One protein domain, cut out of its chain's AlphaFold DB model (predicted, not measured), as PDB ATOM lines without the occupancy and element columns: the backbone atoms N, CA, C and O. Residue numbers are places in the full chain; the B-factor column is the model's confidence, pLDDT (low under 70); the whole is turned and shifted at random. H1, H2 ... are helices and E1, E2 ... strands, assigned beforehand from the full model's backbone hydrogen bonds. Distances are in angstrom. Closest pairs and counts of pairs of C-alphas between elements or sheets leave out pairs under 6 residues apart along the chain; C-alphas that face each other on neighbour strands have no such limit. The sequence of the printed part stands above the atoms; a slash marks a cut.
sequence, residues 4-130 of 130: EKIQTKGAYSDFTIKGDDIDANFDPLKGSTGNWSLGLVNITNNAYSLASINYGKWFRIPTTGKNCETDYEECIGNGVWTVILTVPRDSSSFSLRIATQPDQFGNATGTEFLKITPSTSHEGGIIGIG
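This is residues 4 to 130 of the 130 residues of an uncharacterized protein of Mesorhizobium sp. YR577 (UniProt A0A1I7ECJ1). Two strongly twisted sheets lie face to face as a sandwich, one of five strands and one of four; at one border their edge strands E5 and E6 come together, and at the other the chain turns from the edge strand E1 of the smaller sheet into the edge strand E2 of the larger, across a break of 2 residues and at 87 degrees. The one short helix, H1, packs over the four-stranded sheet on the face turned away from the other sheet, and a long link, residues 17 to 35, joins E2 to E3. The printed part has 127 residues, with nine named strands and one named helix in the order E1 E2 E3 E4 E5 H1 E6 E7 E8 E9, and the class is mostly strand. The larger sheet runs E2 E8 E7 E4 E5, all antiparallel; the smaller runs E1 E9 E3 E6, mixed. The whole is compact, with a radius of gyration of the C-alphas of 13.8 A, and spans 42 by 32 by 21 A.

The larger sheet holds E2, residues 12 to 16; E8, residues 107 to 116, 25.1 A long; E7, residues 94 to 100, 20.3 A; E4, residues 48 to 53; and E5, residues 58 to 64. The smaller holds E1, residues 4 to 9, beginning at C-alpha 4 (48.216, -5.391, 35.395); E9, residues 124 to 129, 17.1 A, ending at C-alpha 129 (46.284, 9.796, 32.231); E3, residues 36 to 42, 19.9 A; and E6, residues 82 to 87. H1 is residues 72 to 77, beginning at C-alpha 72 (53.611, 5.683, 32.857).

E7 and E8 form a hairpin, with N 98 and O 111 at 2.9 A. E8 is staggered: residues 107 to 110 pair with E2, N 12 and O 110 at 2.8 A, and residues 110 to 116 with E7. E7 and E4 have N 52 and O 97 at 2.9 A. The hairpin E4 and E5 has N 59 and O 51 at 2.8 A. The two sheets' facing parts are 10.2 A centre to centre, their strands at 35 degrees. The closest C-alphas of E5 and E6 are Ile 61 and Ile 84, 5.4 A apart. E3 and E6 are antiparallel, N 38 and O 85 at 2.8 A. E9 is parallel to E3, N 127 and O 39 at 2.9 A, and to E1, N 6 and O 126 at 2.9 A. E1 runs on into E2 at 87 degrees. H1 is on the smaller sheet at a height of 8.8 A, over E9 and along the strands, at 23 degrees on the local plane; every O i to N i+4 pair in it is within hydrogen-bond range.

The two C-alphas farthest apart are those of Gln 104 and Ser 121, 43.0 A. The printed part has no cut. The link E2 to E3 is long, and its residues 22 to 23 pair in parallel with residues 58 to 59 of E5. Mean pLDDT of the printed part is 91.2; residues 31 to 33 are under 70.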
ATOM      1  N   GLU A   4      48.257  -5.385  36.854       89.69
ATOM      2  CA  GLU A   4      48.216  -5.391  35.395       89.69
ATOM      3  C   GLU A   4      48.226  -3.962  34.838       89.69
ATOM      4  O   GLU A   4      47.473  -3.097  35.285       89.69
ATOM      5  N   LYS A   5      49.049  -3.700  33.819       89.69
ATOM      6  CA  LYS A   5      48.963  -2.451  33.053       89.69
ATOM      7  C   LYS A   5      47.766  -2.547  32.108       89.69
ATOM      8  O   LYS A   5      47.770  -3.396  31.225       89.69
ATOM      9  N   ILE A   6      46.767  -1.680  32.266       90.31
ATOM     10  CA  ILE A   6      45.550  -1.750  31.449       90.31
ATOM     11  C   ILE A   6      45.646  -0.823  30.238       90.31
ATOM     12  O   ILE A   6      45.688  -1.285  29.103       90.31
ATOM     13  N   GLN A   7      45.622   0.491  30.468       89.62
ATOM     14  CA  GLN A   7      45.481   1.507  29.422       89.62
ATOM     15  C   GLN A   7      46.089   2.835  29.875       89.62
ATOM     16  O   GLN A   7      45.944   3.209  31.036       89.62
ATOM     17  N   THR A   8      46.657   3.588  28.934       88.38
ATOM     18  CA  THR A   8      47.072   4.987  29.122       88.38
ATOM     19  C   THR A   8      46.391   5.837  28.067       88.38
ATOM     20  O   THR A   8      46.374   5.454  26.895       88.38
ATOM     21  N   LYS A   9      45.796   6.962  28.464       90.00
ATOM     22  CA  LYS A   9      45.053   7.840  27.556       90.00
ATOM     23  C   LYS A   9      45.335   9.311  27.826       90.00
ATOM     24  O   LYS A   9      45.600   9.699  28.958       90.00
ATOM     25  N   GLY A  10      45.189  10.113  26.775       84.62
ATOM     26  CA  GLY A  10      45.125  11.564  26.889       84.62
ATOM     27  C   GLY A  10      43.878  12.028  27.634       84.62
ATOM     28  O   GLY A  10      42.807  11.413  27.524       84.62
ATOM     29  N   ALA A  11      44.011  13.128  28.371       80.06
ATOM     30  CA  ALA A  11      42.865  13.865  28.887       80.06
ATOM     31  C   ALA A  11      42.180  14.649  27.757       80.06
ATOM     32  O   ALA A  11      42.844  15.232  26.899       80.06
ATOM     33  N   TYR A  12      40.851  14.698  27.775       81.25
ATOM     34  CA  TYR A  12      40.041  15.530  26.894       81.25
ATOM     35  C   TYR A  12      38.896  16.188  27.680       81.25
ATOM     36  O   TYR A  12      38.552  15.775  28.786       81.25
ATOM     37  N   SER A  13      38.355  17.287  27.157       70.12
ATOM     38  CA  SER A  13      37.324  18.078  27.842       70.12
ATOM     39  C   SER A  13      35.978  17.895  27.158       70.12
ATOM     40  O   SER A  13      35.747  18.484  26.104       70.12
ATOM     41  N   ASP A  14      35.096  17.091  27.746       82.19
ATOM     42  CA  ASP A  14      33.773  16.808  27.172       82.19
ATOM     43  C   ASP A  14      32.665  16.533  28.203       82.19
ATOM     44  O   ASP A  14      31.498  16.426  27.823       82.19
ATOM     45  N   PHE A  15      32.979  16.418  29.497       91.44
ATOM     46  CA  PHE A  15      31.974  16.024  30.478       91.44
ATOM     47  C   PHE A  15      31.220  17.226  31.043       91.44
ATOM     48  O   PHE A  15      31.811  18.185  31.535       91.44
ATOM     49  N   THR A  16      29.891  17.132  31.031       93.12
ATOM     50  CA  THR A  16      29.003  17.994  31.817       93.12
ATOM     51  C   THR A  16      28.474  17.190  33.003       93.12
ATOM     52  O   THR A  16      27.750  16.216  32.806       93.12
ATOM     53  N   ILE A  17      28.846  17.579  34.222       92.25
ATOM     54  CA  ILE A  17      28.496  16.892  35.471       92.25
ATOM     55  C   ILE A  17      27.754  17.876  36.374       92.25
ATOM     56  O   ILE A  17      28.320  18.887  36.791       92.25
ATOM     57  N   LYS A  18      26.491  17.587  36.699       90.44
ATOM     58  CA  LYS A  18      25.714  18.375  37.664       90.44
ATOM     59  C   LYS A  18      25.777  17.732  39.046       90.44
ATOM     60  O   LYS A  18      26.033  16.541  39.177       90.44
ATOM     61  N   GLY A  19      25.506  18.516  40.091       82.06
ATOM     62  CA  GLY A  19      25.537  18.022  41.475       82.06
ATOM     63  C   GLY A  19      24.646  16.796  41.710       82.06
ATOM     64  O   GLY A  19      25.084  15.845  42.349       82.06
ATOM     65  N   ASP A  20      23.449  16.773  41.118       88.19
ATOM     66  CA  ASP A  20      22.490  15.661  41.248       88.19
ATOM     67  C   ASP A  20      22.924  14.377  40.512       88.19
ATOM     68  O   ASP A  20      22.408  13.282  40.788       88.19
ATOM     69  N   ASP A  21      23.903  14.496  39.607       89.44
ATOM     70  CA  ASP A  21      24.514  13.368  38.901       89.44
ATOM     71  C   ASP A  21      25.572  12.661  39.764       89.44
ATOM     72  O   ASP A  21      26.044  11.589  39.381       89.44
ATOM     73  N   ILE A  22      25.939  13.236  40.919       94.00
ATOM     74  CA  ILE A  22      26.946  12.699  41.839       94.00
ATOM     75  C   ILE A  22      26.261  11.943  42.983       94.00
ATOM     76  O   ILE A  22      25.578  12.521  43.827       94.00
ATOM     77  N   ASP A  23      26.488  10.635  43.056       93.25
ATOM     78  CA  ASP A  23      26.153   9.831  44.223       93.25
ATOM     79  C   ASP A  23      27.162  10.095  45.350       93.25
ATOM     80  O   ASP A  23      28.300   9.622  45.339       93.25
ATOM     81  N   ALA A  24      26.734  10.882  46.335       88.56
ATOM     82  CA  ALA A  24      27.546  11.236  47.493       88.56
ATOM     83  C   ALA A  24      27.739  10.083  48.494       88.56
ATOM     84  O   ALA A  24      28.608  10.183  49.358       88.56
ATOM     85  N   ASN A  25      26.937   9.016  48.404       90.38
ATOM     86  CA  ASN A  25      26.954   7.910  49.365       90.38
ATOM     87  C   ASN A  25      27.751   6.699  48.869       90.38
ATOM     88  O   ASN A  25      27.975   5.756  49.635       90.38
ATOM     89  N   PHE A  26      28.156   6.697  47.600       91.19
ATOM     90  CA  PHE A  26      28.968   5.627  47.045       91.19
ATOM     91  C   PHE A  26      30.418   5.742  47.527       91.19
ATOM     92  O   PHE A  26      31.095   6.736  47.268       91.19
ATOM     93  N   ASP A  27      30.897   4.699  48.203       91.12
ATOM     94  CA  ASP A  27      32.293   4.559  48.613       91.12
ATOM     95  C   ASP A  27      33.003   3.561  47.679       91.12
ATOM     96  O   ASP A  27      32.775   2.351  47.796       91.12
ATOM     97  N   PRO A  28      33.866   4.034  46.757       91.31
ATOM     98  CA  PRO A  28      34.525   3.175  45.774       91.31
ATOM     99  C   PRO A  28      35.604   2.263  46.374       91.31
ATOM    100  O   PRO A  28      36.091   1.363  45.685       91.31
ATOM    101  N   LEU A  29      36.005   2.487  47.629       92.00
ATOM    102  CA  LEU A  29      37.052   1.722  48.313       92.00
ATOM    103  C   LEU A  29      36.489   0.776  49.383       92.00
ATOM    104  O   LEU A  29      37.246   0.103  50.094       92.00
ATOM    105  N   LYS A  30      35.160   0.702  49.500       84.81
ATOM    106  CA  LYS A  30      34.489  -0.164  50.465       84.81
ATOM    107  C   LYS A  30      34.742  -1.639  50.139       84.81
ATOM    108  O   LYS A  30      34.352  -2.133  49.086       84.81
ATOM    109  N   GLY A  31      35.331  -2.368  51.091       67.62
ATOM    110  CA  GLY A  31      35.595  -3.808  50.960       67.62
ATOM    111  C   GLY A  31      36.955  -4.157  50.344       67.62
ATOM    112  O   GLY A  31      37.087  -5.194  49.707       67.62
ATOM    113  N   SER A  32      37.978  -3.324  50.543       65.00
ATOM    114  CA  SER A  32      39.322  -3.465  49.954       65.00
ATOM    115  C   SER A  32      40.054  -4.797  50.208       65.00
ATOM    116  O   SER A  32      41.002  -5.117  49.494       65.00
ATOM    117  N   THR A  33      39.649  -5.607  51.191       69.81
ATOM    118  CA  THR A  33      40.332  -6.873  51.499       69.81
ATOM    119  C   THR A  33      39.893  -7.994  50.554       69.81
ATOM    120  O   THR A  33      38.757  -8.450  50.606       69.81
ATOM    121  N   GLY A  34      40.810  -8.467  49.705       76.12
ATOM    122  CA  GLY A  34      40.575  -9.586  48.781       76.12
ATOM    123  C   GLY A  34      39.970  -9.194  47.429       76.12
ATOM    124  O   GLY A  34      39.982 -10.013  46.510       76.12
ATOM    125  N   ASN A  35      39.532  -7.946  47.265       90.19
ATOM    126  CA  ASN A  35      39.024  -7.406  46.005       90.19
ATOM    127  C   ASN A  35      40.142  -7.067  45.006       90.19
ATOM    128  O   ASN A  35      41.315  -6.956  45.366       90.19
ATOM    129  N   TRP A  36      39.764  -6.917  43.735       93.56
ATOM    130  CA  TRP A  36      40.628  -6.383  42.689       93.56
ATOM    131  C   TRP A  36      40.623  -4.851  42.759       93.56
ATOM    132  O   TRP A  36      39.556  -4.234  42.825       93.56
ATOM    133  N   SER A  37      41.803  -4.233  42.766       94.50
ATOM    134  CA  SER A  37      41.957  -2.780  42.931       94.50
ATOM    135  C   SER A  37      42.369  -2.090  41.632       94.50
ATOM    136  O   SER A  37      43.272  -2.547  40.942       94.50
ATOM    137  N   LEU A  38      41.761  -0.951  41.320       95.94
ATOM    138  CA  LEU A  38      42.146  -0.104  40.199       95.94
ATOM    139  C   LEU A  38      42.993   1.073  40.689       95.94
ATOM    140  O   LEU A  38      42.525   1.888  41.489       95.94
ATOM    141  N   GLY A  39      44.218   1.164  40.186       96.00
ATOM    142  CA  GLY A  39      45.139   2.272  40.402       96.00
ATOM    143  C   GLY A  39      45.094   3.305  39.276       96.00
ATOM    144  O   GLY A  39      44.859   2.963  38.118       96.00
ATOM    145  N   LEU A  40      45.367   4.562  39.616       96.62
ATOM    146  CA  LEU A  40      45.483   5.681  38.690       96.62
ATOM    147  C   LEU A  40      46.880   6.309  38.769       96.62
ATOM    148  O   LEU A  40      47.313   6.776  39.828       96.62
ATOM    149  N   VAL A  41      47.545   6.364  37.620       96.12
ATOM    150  CA  VAL A  41      48.716   7.210  37.375       96.12
ATOM    151  C   VAL A  41      48.254   8.466  36.650       96.12
ATOM    152  O   VAL A  41      47.507   8.394  35.674       96.12
ATOM    153  N   ASN A  42      48.715   9.620  37.106       95.12
ATOM    154  CA  ASN A  42      48.427  10.905  36.501       95.12
ATOM    155  C   ASN A  42      49.725  11.691  36.306       95.12
ATOM    156  O   ASN A  42      50.381  12.087  37.272       95.12
ATOM    157  N   ILE A  43      50.062  11.912  35.040       93.50
ATOM    158  CA  ILE A  43      51.221  12.699  34.600       93.50
ATOM    159  C   ILE A  43      50.808  14.164  34.357       93.50
ATOM    160  O   ILE A  43      51.635  15.075  34.348       93.50
ATOM    161  N   THR A  44      49.506  14.423  34.204       92.25
ATOM    162  CA  THR A  44      48.963  15.759  33.942       92.25
ATOM    163  C   THR A  44      48.864  16.602  35.216       92.25
ATOM    164  O   THR A  44      48.763  16.084  36.325       92.25
ATOM    165  N   ASN A  45      48.803  17.928  35.058       92.94
ATOM    166  CA  ASN A  45      48.605  18.862  36.178       92.94
ATOM    167  C   ASN A  45      47.153  18.919  36.689       92.94
ATOM    168  O   ASN A  45      46.875  19.605  37.673       92.94
ATOM    169  N   ASN A  46      46.218  18.231  36.030       93.56
ATOM    170  CA  ASN A  46      44.824  18.189  36.461       93.56
ATOM    171  C   ASN A  46      44.669  17.307  37.701       93.56
ATOM    172  O   ASN A  46      45.390  16.327  37.869       93.56
ATOM    173  N   ALA A  47      43.693  17.625  38.550       95.81
ATOM    174  CA  ALA A  47      43.340  16.807  39.705       95.81
ATOM    175  C   ALA A  47      42.014  16.081  39.458       95.81
ATOM    176  O   ALA A  47      40.942  16.694  39.452       95.81
ATOM    177  N   TYR A  48      42.086  14.766  39.266       96.81
ATOM    178  CA  TYR A  48      40.912  13.927  39.036       96.81
ATOM    179  C   TYR A  48      40.315  13.482  40.367       96.81
ATOM    180  O   TYR A  48      41.040  13.058  41.262       96.81
ATOM    181  N   SER A  49      38.999  13.605  40.516       96.94
ATOM    182  CA  SER A  49      38.311  13.330  41.791       96.94
ATOM    183  C   SER A  49      36.912  12.742  41.626       96.94
ATOM    184  O   SER A  49      36.250  12.438  42.619       96.94
ATOM    185  N   LEU A  50      36.465  12.552  40.384       97.12
ATOM    186  CA  LEU A  50      35.200  11.913  40.060       97.12
ATOM    187  C   LEU A  50      35.435  10.733  39.127       97.12
ATOM    188  O   LEU A  50      36.303  10.784  38.253       97.12
ATOM    189  N   ALA A  51      34.626   9.694  39.290       97.12
ATOM    190  CA  ALA A  51      34.549   8.598  38.343       97.12
ATOM    191  C   ALA A  51      33.103   8.147  38.117       97.12
ATOM    192  O   ALA A  51      32.224   8.429  38.924       97.12
ATOM    193  N   SER A  52      32.854   7.462  37.005       96.00
ATOM    194  CA  SER A  52      31.559   6.866  36.672       96.00
ATOM    195  C   SER A  52      31.789   5.511  36.010       96.00
ATOM    196  O   SER A  52      32.483   5.424  34.994       96.00
ATOM    197  N   ILE A  53      31.158   4.463  36.540       95.25
ATOM    198  CA  ILE A  53      31.203   3.108  35.977       95.25
ATOM    199  C   ILE A  53      30.022   2.931  35.024       95.25
ATOM    200  O   ILE A  53      28.888   3.233  35.389       95.25
ATOM    201  N   ASN A  54      30.281   2.432  33.814       93.44
ATOM    202  CA  ASN A  54      29.267   2.123  32.795       93.44
ATOM    203  C   ASN A  54      28.261   3.267  32.550       93.44
ATOM    204  O   ASN A  54      27.084   3.020  32.297       93.44
ATOM    205  N   TYR A  55      28.733   4.514  32.637       88.56
ATOM    206  CA  TYR A  55      27.930   5.731  32.433       88.56
ATOM    207  C   TYR A  55      26.775   5.904  33.426       88.56
ATOM    208  O   TYR A  55      25.787   6.570  33.119       88.56
ATOM    209  N   GLY A  56      26.894   5.291  34.605       91.25
ATOM    210  CA  GLY A  56      26.000   5.536  35.727       91.25
ATOM    211  C   GLY A  56      26.238   6.900  36.376       91.25
ATOM    212  O   GLY A  56      26.861   7.798  35.808       91.25
ATOM    213  N   LYS A  57      25.742   7.047  37.609       94.69
ATOM    214  CA  LYS A  57      26.028   8.238  38.410       94.69
ATOM    215  C   LYS A  57      27.529   8.383  38.638       94.69
ATOM    216  O   LYS A  57      28.248   7.398  38.818       94.69
ATOM    217  N   TRP A  58      27.977   9.630  38.664       96.75
ATOM    218  CA  TRP A  58      29.316   9.964  39.104       96.75
ATOM    219  C   TRP A  58      29.443   9.698  40.599       96.75
ATOM    220  O   TRP A  58      28.484   9.829  41.350       96.75
ATOM    221  N   PHE A  59      30.633   9.350  41.048       96.31
ATOM    222  CA  PHE A  59      30.952   9.192  42.456       96.31
ATOM    223  C   PHE A  59      32.336   9.759  42.731       96.31
ATOM    224  O   PHE A  59      33.164   9.917  41.828       96.31
ATOM    225  N   ARG A  60      32.581  10.091  43.996       96.44
ATOM    226  CA  ARG A  60      33.863  10.648  44.421       96.44
ATOM    227  C   ARG A  60      34.901   9.543  44.527       96.44
ATOM    228  O   ARG A  60      34.640   8.510  45.128       96.44
ATOM    229  N   ILE A  61      36.082   9.805  43.987       96.56
ATOM    230  CA  ILE A  61      37.290   8.997  44.177       96.56
ATOM    231  C   ILE A  61      38.327   9.821  44.953       96.56
ATOM    232  O   ILE A  61      38.200  11.049  45.015       96.56
ATOM    233  N   PRO A  62      39.365   9.197  45.538       95.81
ATOM    234  CA  PRO A  62      40.498   9.939  46.072       95.81
ATOM    235  C   PRO A  62      41.073  10.898  45.028       95.81
ATOM    236  O   PRO A  62      41.382  10.501  43.900       95.81
ATOM    237  N   THR A  63      41.218  12.168  45.412       96.19
ATOM    238  CA  THR A  63      41.756  13.191  44.519       96.19
ATOM    239  C   THR A  63      43.175  12.825  44.112       96.19
ATOM    240  O   THR A  63      44.083  12.778  44.940       96.19
ATOM    241  N   THR A  64      43.365  12.599  42.819       96.25
ATOM    242  CA  THR A  64      44.651  12.243  42.228       96.25
ATOM    243  C   THR A  64      45.127  13.406  41.367       96.25
ATOM    244  O   THR A  64      44.724  13.552  40.212       96.25
ATOM    245  N   GLY A  65      45.955  14.269  41.964       93.38
ATOM    246  CA  GLY A  65      46.755  15.258  41.232       93.38
ATOM    247  C   GLY A  65      47.894  14.592  40.464       93.38
ATOM    248  O   GLY A  65      47.912  13.365  40.334       93.38
ATOM    249  N   LYS A  66      48.851  15.380  39.967       95.12
ATOM    250  CA  LYS A  66      50.063  14.825  39.364       95.12
ATOM    251  C   LYS A  66      50.780  13.953  40.396       95.12
ATOM    252  O   LYS A  66      51.170  14.446  41.452       95.12
ATOM    253  N   ASN A  67      50.899  12.661  40.112       93.62
ATOM    254  CA  ASN A  67      51.631  11.720  40.958       93.62
ATOM    255  C   ASN A  67      52.837  11.117  40.236       93.62
ATOM    256  O   ASN A  67      53.687  10.544  40.897       93.62
ATOM    257  N   CYS A  68      52.952  11.297  38.922       91.88
ATOM    258  CA  CYS A  68      54.041  10.774  38.115       91.88
ATOM    259  C   CYS A  68      54.743  11.907  37.360       91.88
ATOM    260  O   CYS A  68      54.099  12.693  36.667       91.88
ATOM    261  N   GLU A  69      56.064  12.002  37.514       88.56
ATOM    262  CA  GLU A  69      56.900  13.034  36.881       88.56
ATOM    263  C   GLU A  69      57.577  12.558  35.590       88.56
ATOM    264  O   GLU A  69      58.038  13.386  34.804       88.56
ATOM    265  N   THR A  70      57.643  11.243  35.377       86.69
ATOM    266  CA  THR A  70      58.331  10.622  34.244       86.69
ATOM    267  C   THR A  70      57.319  10.000  33.280       86.69
ATOM    268  O   THR A  70      56.408  10.692  32.819       86.69
ATOM    269  N   ASP A  71      57.462   8.718  32.947       85.75
ATOM    270  CA  ASP A  71      56.533   7.985  32.104       85.75
ATOM    271  C   ASP A  71      55.694   6.977  32.899       85.75
ATOM    272  O   ASP A  71      55.990   6.575  34.028       85.75
ATOM    273  N   TYR A  72      54.596   6.573  32.270       84.38
ATOM    274  CA  TYR A  72      53.611   5.683  32.857       84.38
ATOM    275  C   TYR A  72      54.192   4.333  33.308       84.38
ATOM    276  O   TYR A  72      53.754   3.784  34.322       84.38
ATOM    277  N   GLU A  73      55.161   3.778  32.576       85.50
ATOM    278  CA  GLU A  73      55.716   2.465  32.892       85.50
ATOM    279  C   GLU A  73      56.598   2.504  34.134       85.50
ATOM    280  O   GLU A  73      56.485   1.619  34.990       85.50
ATOM    281  N   GLU A  74      57.438   3.532  34.242       86.75
ATOM    282  CA  GLU A  74      58.311   3.741  35.391       86.75
ATOM    283  C   GLU A  74      57.497   3.955  36.672       86.75
ATOM    284  O   GLU A  74      57.754   3.315  37.696       86.75
ATOM    285  N   CYS A  75      56.459   4.791  36.616       88.06
ATOM    286  CA  CYS A  75      55.628   5.081  37.782       88.06
ATOM    287  C   CYS A  75      54.874   3.846  38.290       88.06
ATOM    288  O   CYS A  75      54.774   3.639  39.500       88.06
ATOM    289  N   ILE A  76      54.428   2.956  37.400       86.56
ATOM    290  CA  ILE A  76      53.869   1.659  37.807       86.56
ATOM    291  C   ILE A  76      54.924   0.790  38.492       86.56
ATOM    292  O   ILE A  76      54.655   0.248  39.565       86.56
ATOM    293  N   GLY A  77      56.113   0.665  37.890       84.31
ATOM    294  CA  GLY A  77      57.206  -0.151  38.427       84.31
ATOM    295  C   GLY A  77      57.663   0.298  39.817       84.31
ATOM    296  O   GLY A  77      57.989  -0.537  40.657       84.31
ATOM    297  N   ASN A  78      57.601   1.604  40.077       86.44
ATOM    298  CA  ASN A  78      57.982   2.218  41.347       86.44
ATOM    299  C   ASN A  78      56.830   2.321  42.366       86.44
ATOM    300  O   ASN A  78      57.026   2.862  43.453       86.44
ATOM    301  N   GLY A  79      55.632   1.818  42.047       85.50
ATOM    302  CA  GLY A  79      54.483   1.867  42.960       85.50
ATOM    303  C   GLY A  79      53.876   3.264  43.132       85.50
ATOM    304  O   GLY A  79      53.228   3.544  44.137       85.50
ATOM    305  N   VAL A  80      54.094   4.151  42.164       91.25
ATOM    306  CA  VAL A  80      53.672   5.551  42.192       91.25
ATOM    307  C   VAL A  80      52.317   5.694  41.497       91.25
ATOM    308  O   VAL A  80      52.221   6.033  40.317       91.25
ATOM    309  N   TRP A  81      51.251   5.375  42.229       93.62
ATOM    310  CA  TRP A  81      49.866   5.447  41.758       93.62
ATOM    311  C   TRP A  81      48.884   5.502  42.937       93.62
ATOM    312  O   TRP A  81      49.229   5.170  44.071       93.62
ATOM    313  N   THR A  82      47.643   5.911  42.671       94.88
ATOM    314  CA  THR A  82      46.587   6.038  43.692       94.88
ATOM    315  C   THR A  82      45.484   5.014  43.444       94.88
ATOM    316  O   THR A  82      44.966   4.947  42.334       94.88
ATOM    317  N   VAL A  83      45.079   4.229  44.450       95.25
ATOM    318  CA  VAL A  83      43.884   3.366  44.336       95.25
ATOM    319  C   VAL A  83      42.640   4.254  44.242       95.25
ATOM    320  O   VAL A  83      42.417   5.085  45.118       95.25
ATOM    321  N   ILE A  84      41.809   4.055  43.219       96.12
ATOM    322  CA  ILE A  84      40.593   4.858  42.998       96.12
ATOM    323  C   ILE A  84      39.295   4.050  43.026       96.12
ATOM    324  O   ILE A  84      38.224   4.630  43.188       96.12
ATOM    325  N   LEU A  85      39.371   2.729  42.855       95.38
ATOM    326  CA  LEU A  85      38.205   1.850  42.810       95.38
ATOM    327  C   LEU A  85      38.596   0.438  43.244       95.38
ATOM    328  O   LEU A  85      39.661  -0.056  42.885       95.38
ATOM    329  N   THR A  86      37.712  -0.230  43.974       95.12
ATOM    330  CA  THR A  86      37.810  -1.657  44.290       95.12
ATOM    331  C   THR A  86      36.561  -2.373  43.798       95.12
ATOM    332  O   THR A  86      35.451  -1.867  43.951       95.12
ATOM    333  N   VAL A  87      36.734  -3.544  43.188       93.00
ATOM    334  CA  VAL A  87      35.630  -4.389  42.710       93.00
ATOM    335  C   VAL A  87      35.903  -5.862  43.024       93.00
ATOM    336  O   VAL A  87      37.068  -6.258  43.133       93.00
ATOM    337  N   PRO A  88      34.867  -6.708  43.155       91.56
ATOM    338  CA  PRO A  88      35.051  -8.157  43.229       91.56
ATOM    339  C   PRO A  88      35.883  -8.690  42.051       91.56
ATOM    340  O   PRO A  88      35.734  -8.222  40.919       91.56
ATOM    341  N   ARG A  89      36.758  -9.673  42.306       89.94
ATOM    342  CA  ARG A  89      37.685 -10.235  41.298       89.94
ATOM    343  C   ARG A  89      36.984 -10.945  40.137       89.94
ATOM    344  O   ARG A  89      37.583 -11.116  39.083       89.94
ATOM    345  N   ASP A  90      35.750 -11.376  40.352       88.94
ATOM    346  CA  ASP A  90      34.866 -12.049  39.401       88.94
ATOM    347  C   ASP A  90      33.890 -11.087  38.701       88.94
ATOM    348  O   ASP A  90      33.007 -11.524  37.960       88.94
ATOM    349  N   SER A  91      34.041  -9.774  38.909       90.50
ATOM    350  CA  SER A  91      33.203  -8.782  38.236       90.50
ATOM    351  C   SER A  91      33.365  -8.858  36.719       90.50
ATOM    352  O   SER A  91      34.457  -9.066  36.189       90.50
ATOM    353  N   SER A  92      32.264  -8.615  36.008       93.25
ATOM    354  CA  SER A  92      32.286  -8.468  34.551       93.25
ATOM    355  C   SER A  92      33.127  -7.265  34.117       93.25
ATOM    356  O   SER A  92      33.311  -6.313  34.880       93.25
ATOM    357  N   SER A  93      33.594  -7.282  32.866       95.06
ATOM    358  CA  SER A  93      34.265  -6.125  32.273       95.06
ATOM    359  C   SER A  93      33.388  -4.872  32.355       95.06
ATOM    360  O   SER A  93      32.176  -4.938  32.143       95.06
ATOM    361  N   PHE A  94      34.007  -3.723  32.604       95.56
ATOM    362  CA  PHE A  94      33.317  -2.442  32.724       95.56
ATOM    363  C   PHE A  94      34.063  -1.319  32.002       95.56
ATOM    364  O   PHE A  94      35.252  -1.421  31.692       95.56
ATOM    365  N   SER A  95      33.352  -0.231  31.734       96.00
ATOM    366  CA  SER A  95      33.930   1.036  31.289       96.00
ATOM    367  C   SER A  95      33.961   2.020  32.450       96.00
ATOM    368  O   SER A  95      33.059   2.030  33.290       96.00
ATOM    369  N   LEU A  96      34.983   2.865  32.488       96.44
ATOM    370  CA  LEU A  96      35.175   3.863  33.528       96.44
ATOM    371  C   LEU A  96      35.438   5.224  32.895       96.44
ATOM    372  O   LEU A  96      36.357   5.370  32.096       96.44
ATOM    373  N   ARG A  97      34.671   6.233  33.296       96.06
ATOM    374  CA  ARG A  97      35.016   7.638  33.063       96.06
ATOM    375  C   ARG A  97      35.660   8.203  34.311       96.06
ATOM    376  O   ARG A  97      35.223   7.872  35.409       96.06
ATOM    377  N   ILE A  98      36.672   9.044  34.141       96.19
ATOM    378  CA  ILE A  98      37.346   9.771  35.217       96.19
ATOM    379  C   ILE A  98      37.344  11.246  34.853       96.19
ATOM    380  O   ILE A  98      37.613  11.580  33.703       96.19
ATOM    381  N   ALA A  99      37.057  12.113  35.818       96.94
ATOM    382  CA  ALA A  99      36.963  13.547  35.595       96.94
ATOM    383  C   ALA A  99      37.493  14.373  36.779       96.94
ATOM    384  O   ALA A  99      37.585  13.907  37.924       96.94
ATOM    385  N   THR A 100      37.858  15.619  36.488       96.12
ATOM    386  CA  THR A 100      38.081  16.667  37.488       96.12
ATOM    387  C   THR A 100      36.771  17.020  38.195       96.12
ATOM    388  O   THR A 100      35.693  16.590  37.785       96.12
ATOM    389  N   GLN A 101      36.839  17.835  39.253       94.75
ATOM    390  CA  GLN A 101      35.621  18.510  39.712       94.75
ATOM    391  C   GLN A 101      35.060  19.379  38.574       94.75
ATOM    392  O   GLN A 101      35.859  19.997  37.858       94.75
ATOM    393  N   PRO A 102      33.729  19.427  38.401       93.56
ATOM    394  CA  PRO A 102      33.120  20.347  37.462       93.56
ATOM    395  C   PRO A 102      33.321  21.800  37.905       93.56
ATOM    396  O   PRO A 102      33.324  22.109  39.099       93.56
ATOM    397  N   ASP A 103      33.471  22.694  36.931       91.31
ATOM    398  CA  ASP A 103      33.429  24.136  37.155       91.31
ATOM    399  C   ASP A 103      32.003  24.621  37.496       91.31
ATOM    400  O   ASP A 103      31.043  23.851  37.580       91.31
ATOM    401  N   GLN A 104      31.842  25.935  37.670       89.62
ATOM    402  CA  GLN A 104      30.544  26.558  37.969       89.62
ATOM    403  C   GLN A 104      29.464  26.341  36.889       89.62
ATOM    404  O   GLN A 104      28.286  26.577  37.148       89.62
ATOM    405  N   PHE A 105      29.850  25.918  35.685       90.44
ATOM    406  CA  PHE A 105      28.957  25.613  34.569       90.44
ATOM    407  C   PHE A 105      28.720  24.105  34.401       90.44
ATOM    408  O   PHE A 105      27.973  23.698  33.512       90.44
ATOM    409  N   GLY A 106      29.320  23.274  35.256       91.62
ATOM    410  CA  GLY A 106      29.242  21.822  35.165       91.62
ATOM    411  C   GLY A 106      30.311  21.198  34.268       91.62
ATOM    412  O   GLY A 106      30.276  19.986  34.086       91.62
ATOM    413  N   ASN A 107      31.244  21.963  33.691       93.38
ATOM    414  CA  ASN A 107      32.247  21.412  32.779       93.38
ATOM    415  C   ASN A 107      33.371  20.732  33.556       93.38
ATOM    416  O   ASN A 107      33.951  21.333  34.461       93.38
ATOM    417  N   ALA A 108      33.730  19.517  33.158       94.69
ATOM    418  CA  ALA A 108      34.845  18.773  33.721       94.69
ATOM    419  C   ALA A 108      35.744  18.200  32.616       94.69
ATOM    420  O   ALA A 108      35.272  17.719  31.583       94.69
ATOM    421  N   THR A 109      37.052  18.224  32.861       94.62
ATOM    422  CA  THR A 109      38.048  17.569  32.008       94.62
ATOM    423  C   THR A 109      38.252  16.145  32.493       94.62
ATOM    424  O   THR A 109      38.302  15.891  33.697       94.62
ATOM    425  N   GLY A 110      38.388  15.196  31.576       93.75
ATOM    426  CA  GLY A 110      38.466  13.798  31.943       93.75
ATOM    427  C   GLY A 110      38.931  12.887  30.825       93.75
ATOM    428  O   GLY A 110      39.514  13.313  29.834       93.75
ATOM    429  N   THR A 111      38.726  11.594  31.022       95.12
ATOM    430  CA  THR A 111      38.906  10.603  29.969       95.12
ATOM    431  C   THR A 111      38.053   9.370  30.246       95.12
ATOM    432  O   THR A 111      37.499   9.200  31.338       95.12
ATOM    433  N   GLU A 112      37.946   8.495  29.253       94.75
ATOM    434  CA  GLU A 112      37.176   7.260  29.316       94.75
ATOM    435  C   GLU A 112      38.067   6.051  29.032       94.75
ATOM    436  O   GLU A 112      38.731   5.976  28.000       94.75
ATOM    437  N   PHE A 113      38.024   5.056  29.909       95.00
ATOM    438  CA  PHE A 113      38.676   3.762  29.770       95.00
ATOM    439  C   PHE A 113      37.622   2.699  29.483       95.00
ATOM    440  O   PHE A 113      36.623   2.589  30.193       95.00
ATOM    441  N   LEU A 114      37.838   1.909  28.436       94.06
ATOM    442  CA  LEU A 114      36.858   0.932  27.965       94.06
ATOM    443  C   LEU A 114      37.318  -0.482  28.295       94.06
ATOM    444  O   LEU A 114      38.509  -0.771  28.205       94.06
ATOM    445  N   LYS A 115      36.376  -1.380  28.600       92.69
ATOM    446  CA  LYS A 115      36.637  -2.825  28.738       92.69
ATOM    447  C   LYS A 115      37.721  -3.166  29.784       92.69
ATOM    448  O   LYS A 115      38.532  -4.070  29.583       92.69
ATOM    449  N   ILE A 116      37.728  -2.465  30.919       94.94
ATOM    450  CA  ILE A 116      38.530  -2.844  32.087       94.94
ATOM    451  C   ILE A 116      37.998  -4.179  32.600       94.94
ATOM    452  O   ILE A 116      36.811  -4.295  32.890       94.94
ATOM    453  N   THR A 117      38.861  -5.188  32.685       94.00
ATOM    454  CA  THR A 117      38.472  -6.546  33.082       94.00
ATOM    455  C   THR A 117      39.261  -6.946  34.321       94.00
ATOM    456  O   THR A 117      40.471  -7.135  34.213       94.00
ATOM    457  N   PRO A 118      38.615  -7.054  35.493       92.31
ATOM    458  CA  PRO A 118      39.254  -7.592  36.682       92.31
ATOM    459  C   PRO A 118      39.789  -8.994  36.421       92.31
ATOM    460  O   PRO A 118      39.149  -9.812  35.761       92.31
ATOM    461  N   SER A 119      40.984  -9.257  36.934       86.19
ATOM    462  CA  SER A 119      41.663 -10.533  36.757       86.19
ATOM    463  C   SER A 119      41.853 -11.212  38.101       86.19
ATOM    464  O   SER A 119      42.245 -10.582  39.082       86.19
ATOM    465  N   THR A 120      41.619 -12.520  38.157       86.25
ATOM    466  CA  THR A 120      41.910 -13.319  39.353       86.25
ATOM    467  C   THR A 120      43.406 -13.594  39.515       86.25
ATOM    468  O   THR A 120      43.839 -13.886  40.628       86.25
ATOM    469  N   SER A 121      44.204 -13.455  38.447       88.00
ATOM    470  CA  SER A 121      45.660 -13.661  38.469       88.00
ATOM    471  C   SER A 121      46.461 -12.435  38.914       88.00
ATOM    472  O   SER A 121      47.655 -12.557  39.183       88.00
ATOM    473  N   HIS A 122      45.814 -11.274  39.016       87.94
ATOM    474  CA  HIS A 122      46.414 -10.024  39.476       87.94
ATOM    475  C   HIS A 122      45.623  -9.480  40.663       87.94
ATOM    476  O   HIS A 122      44.450  -9.787  40.856       87.94
ATOM    477  N   GLU A 123      46.255  -8.677  41.507       88.81
ATOM    478  CA  GLU A 123      45.568  -8.026  42.632       88.81
ATOM    479  C   GLU A 123      44.839  -6.753  42.219       88.81
ATOM    480  O   GLU A 123      43.993  -6.237  42.949       88.81
ATOM    481  N   GLY A 124      45.147  -6.267  41.029       92.62
ATOM    482  CA  GLY A 124      44.589  -5.049  40.518       92.62
ATOM    483  C   GLY A 124      45.050  -4.764  39.108       92.62
ATOM    484  O   GLY A 124      45.816  -5.523  38.508       92.62
ATOM    485  N   GLY A 125      44.599  -3.631  38.605       94.56
ATOM    486  CA  GLY A 125      45.064  -3.064  37.359       94.56
ATOM    487  C   GLY A 125      45.352  -1.590  37.534       94.56
ATOM    488  O   GLY A 125      44.867  -0.957  38.469       94.56
ATOM    489  N   ILE A 126      46.170  -1.045  36.652       95.56
ATOM    490  CA  ILE A 126      46.561   0.358  36.679       95.56
ATOM    491  C   ILE A 126      46.196   0.973  35.333       95.56
ATOM    492  O   ILE A 126      46.380   0.351  34.278       95.56
ATOM    493  N   ILE A 127      45.637   2.179  35.393       95.94
ATOM    494  CA  ILE A 127      45.336   3.044  34.252       95.94
ATOM    495  C   ILE A 127      46.102   4.361  34.370       95.94
ATOM    496  O   ILE A 127      46.426   4.808  35.472       95.94
ATOM    497  N   GLY A 128      46.389   4.985  33.231       94.25
ATOM    498  CA  GLY A 128      47.177   6.209  33.147       94.25
ATOM    499  C   GLY A 128      46.468   7.337  32.418       94.25
ATOM    500  O   GLY A 128      45.835   7.110  31.385       94.25
ATOM    501  N   ILE A 129      46.633   8.557  32.927       93.69
ATOM    502  CA  ILE A 129      46.284   9.796  32.231       93.69
ATOM    503  C   ILE A 129      47.563  10.610  32.025       93.69
ATOM    504  O   ILE A 129      48.259  10.912  32.999       93.69
ATOM    505  N   GLY A 130      47.876  10.951  30.775       87.56
ATOM    506  CA  GLY A 130      49.100  11.664  30.397       87.56
ATOM    507  C   GLY A 130      48.928  12.570  29.195       87.56
ATOM    508  O   GLY A 130      47.962  12.357  28.434       87.56
TER     509      GLY A 130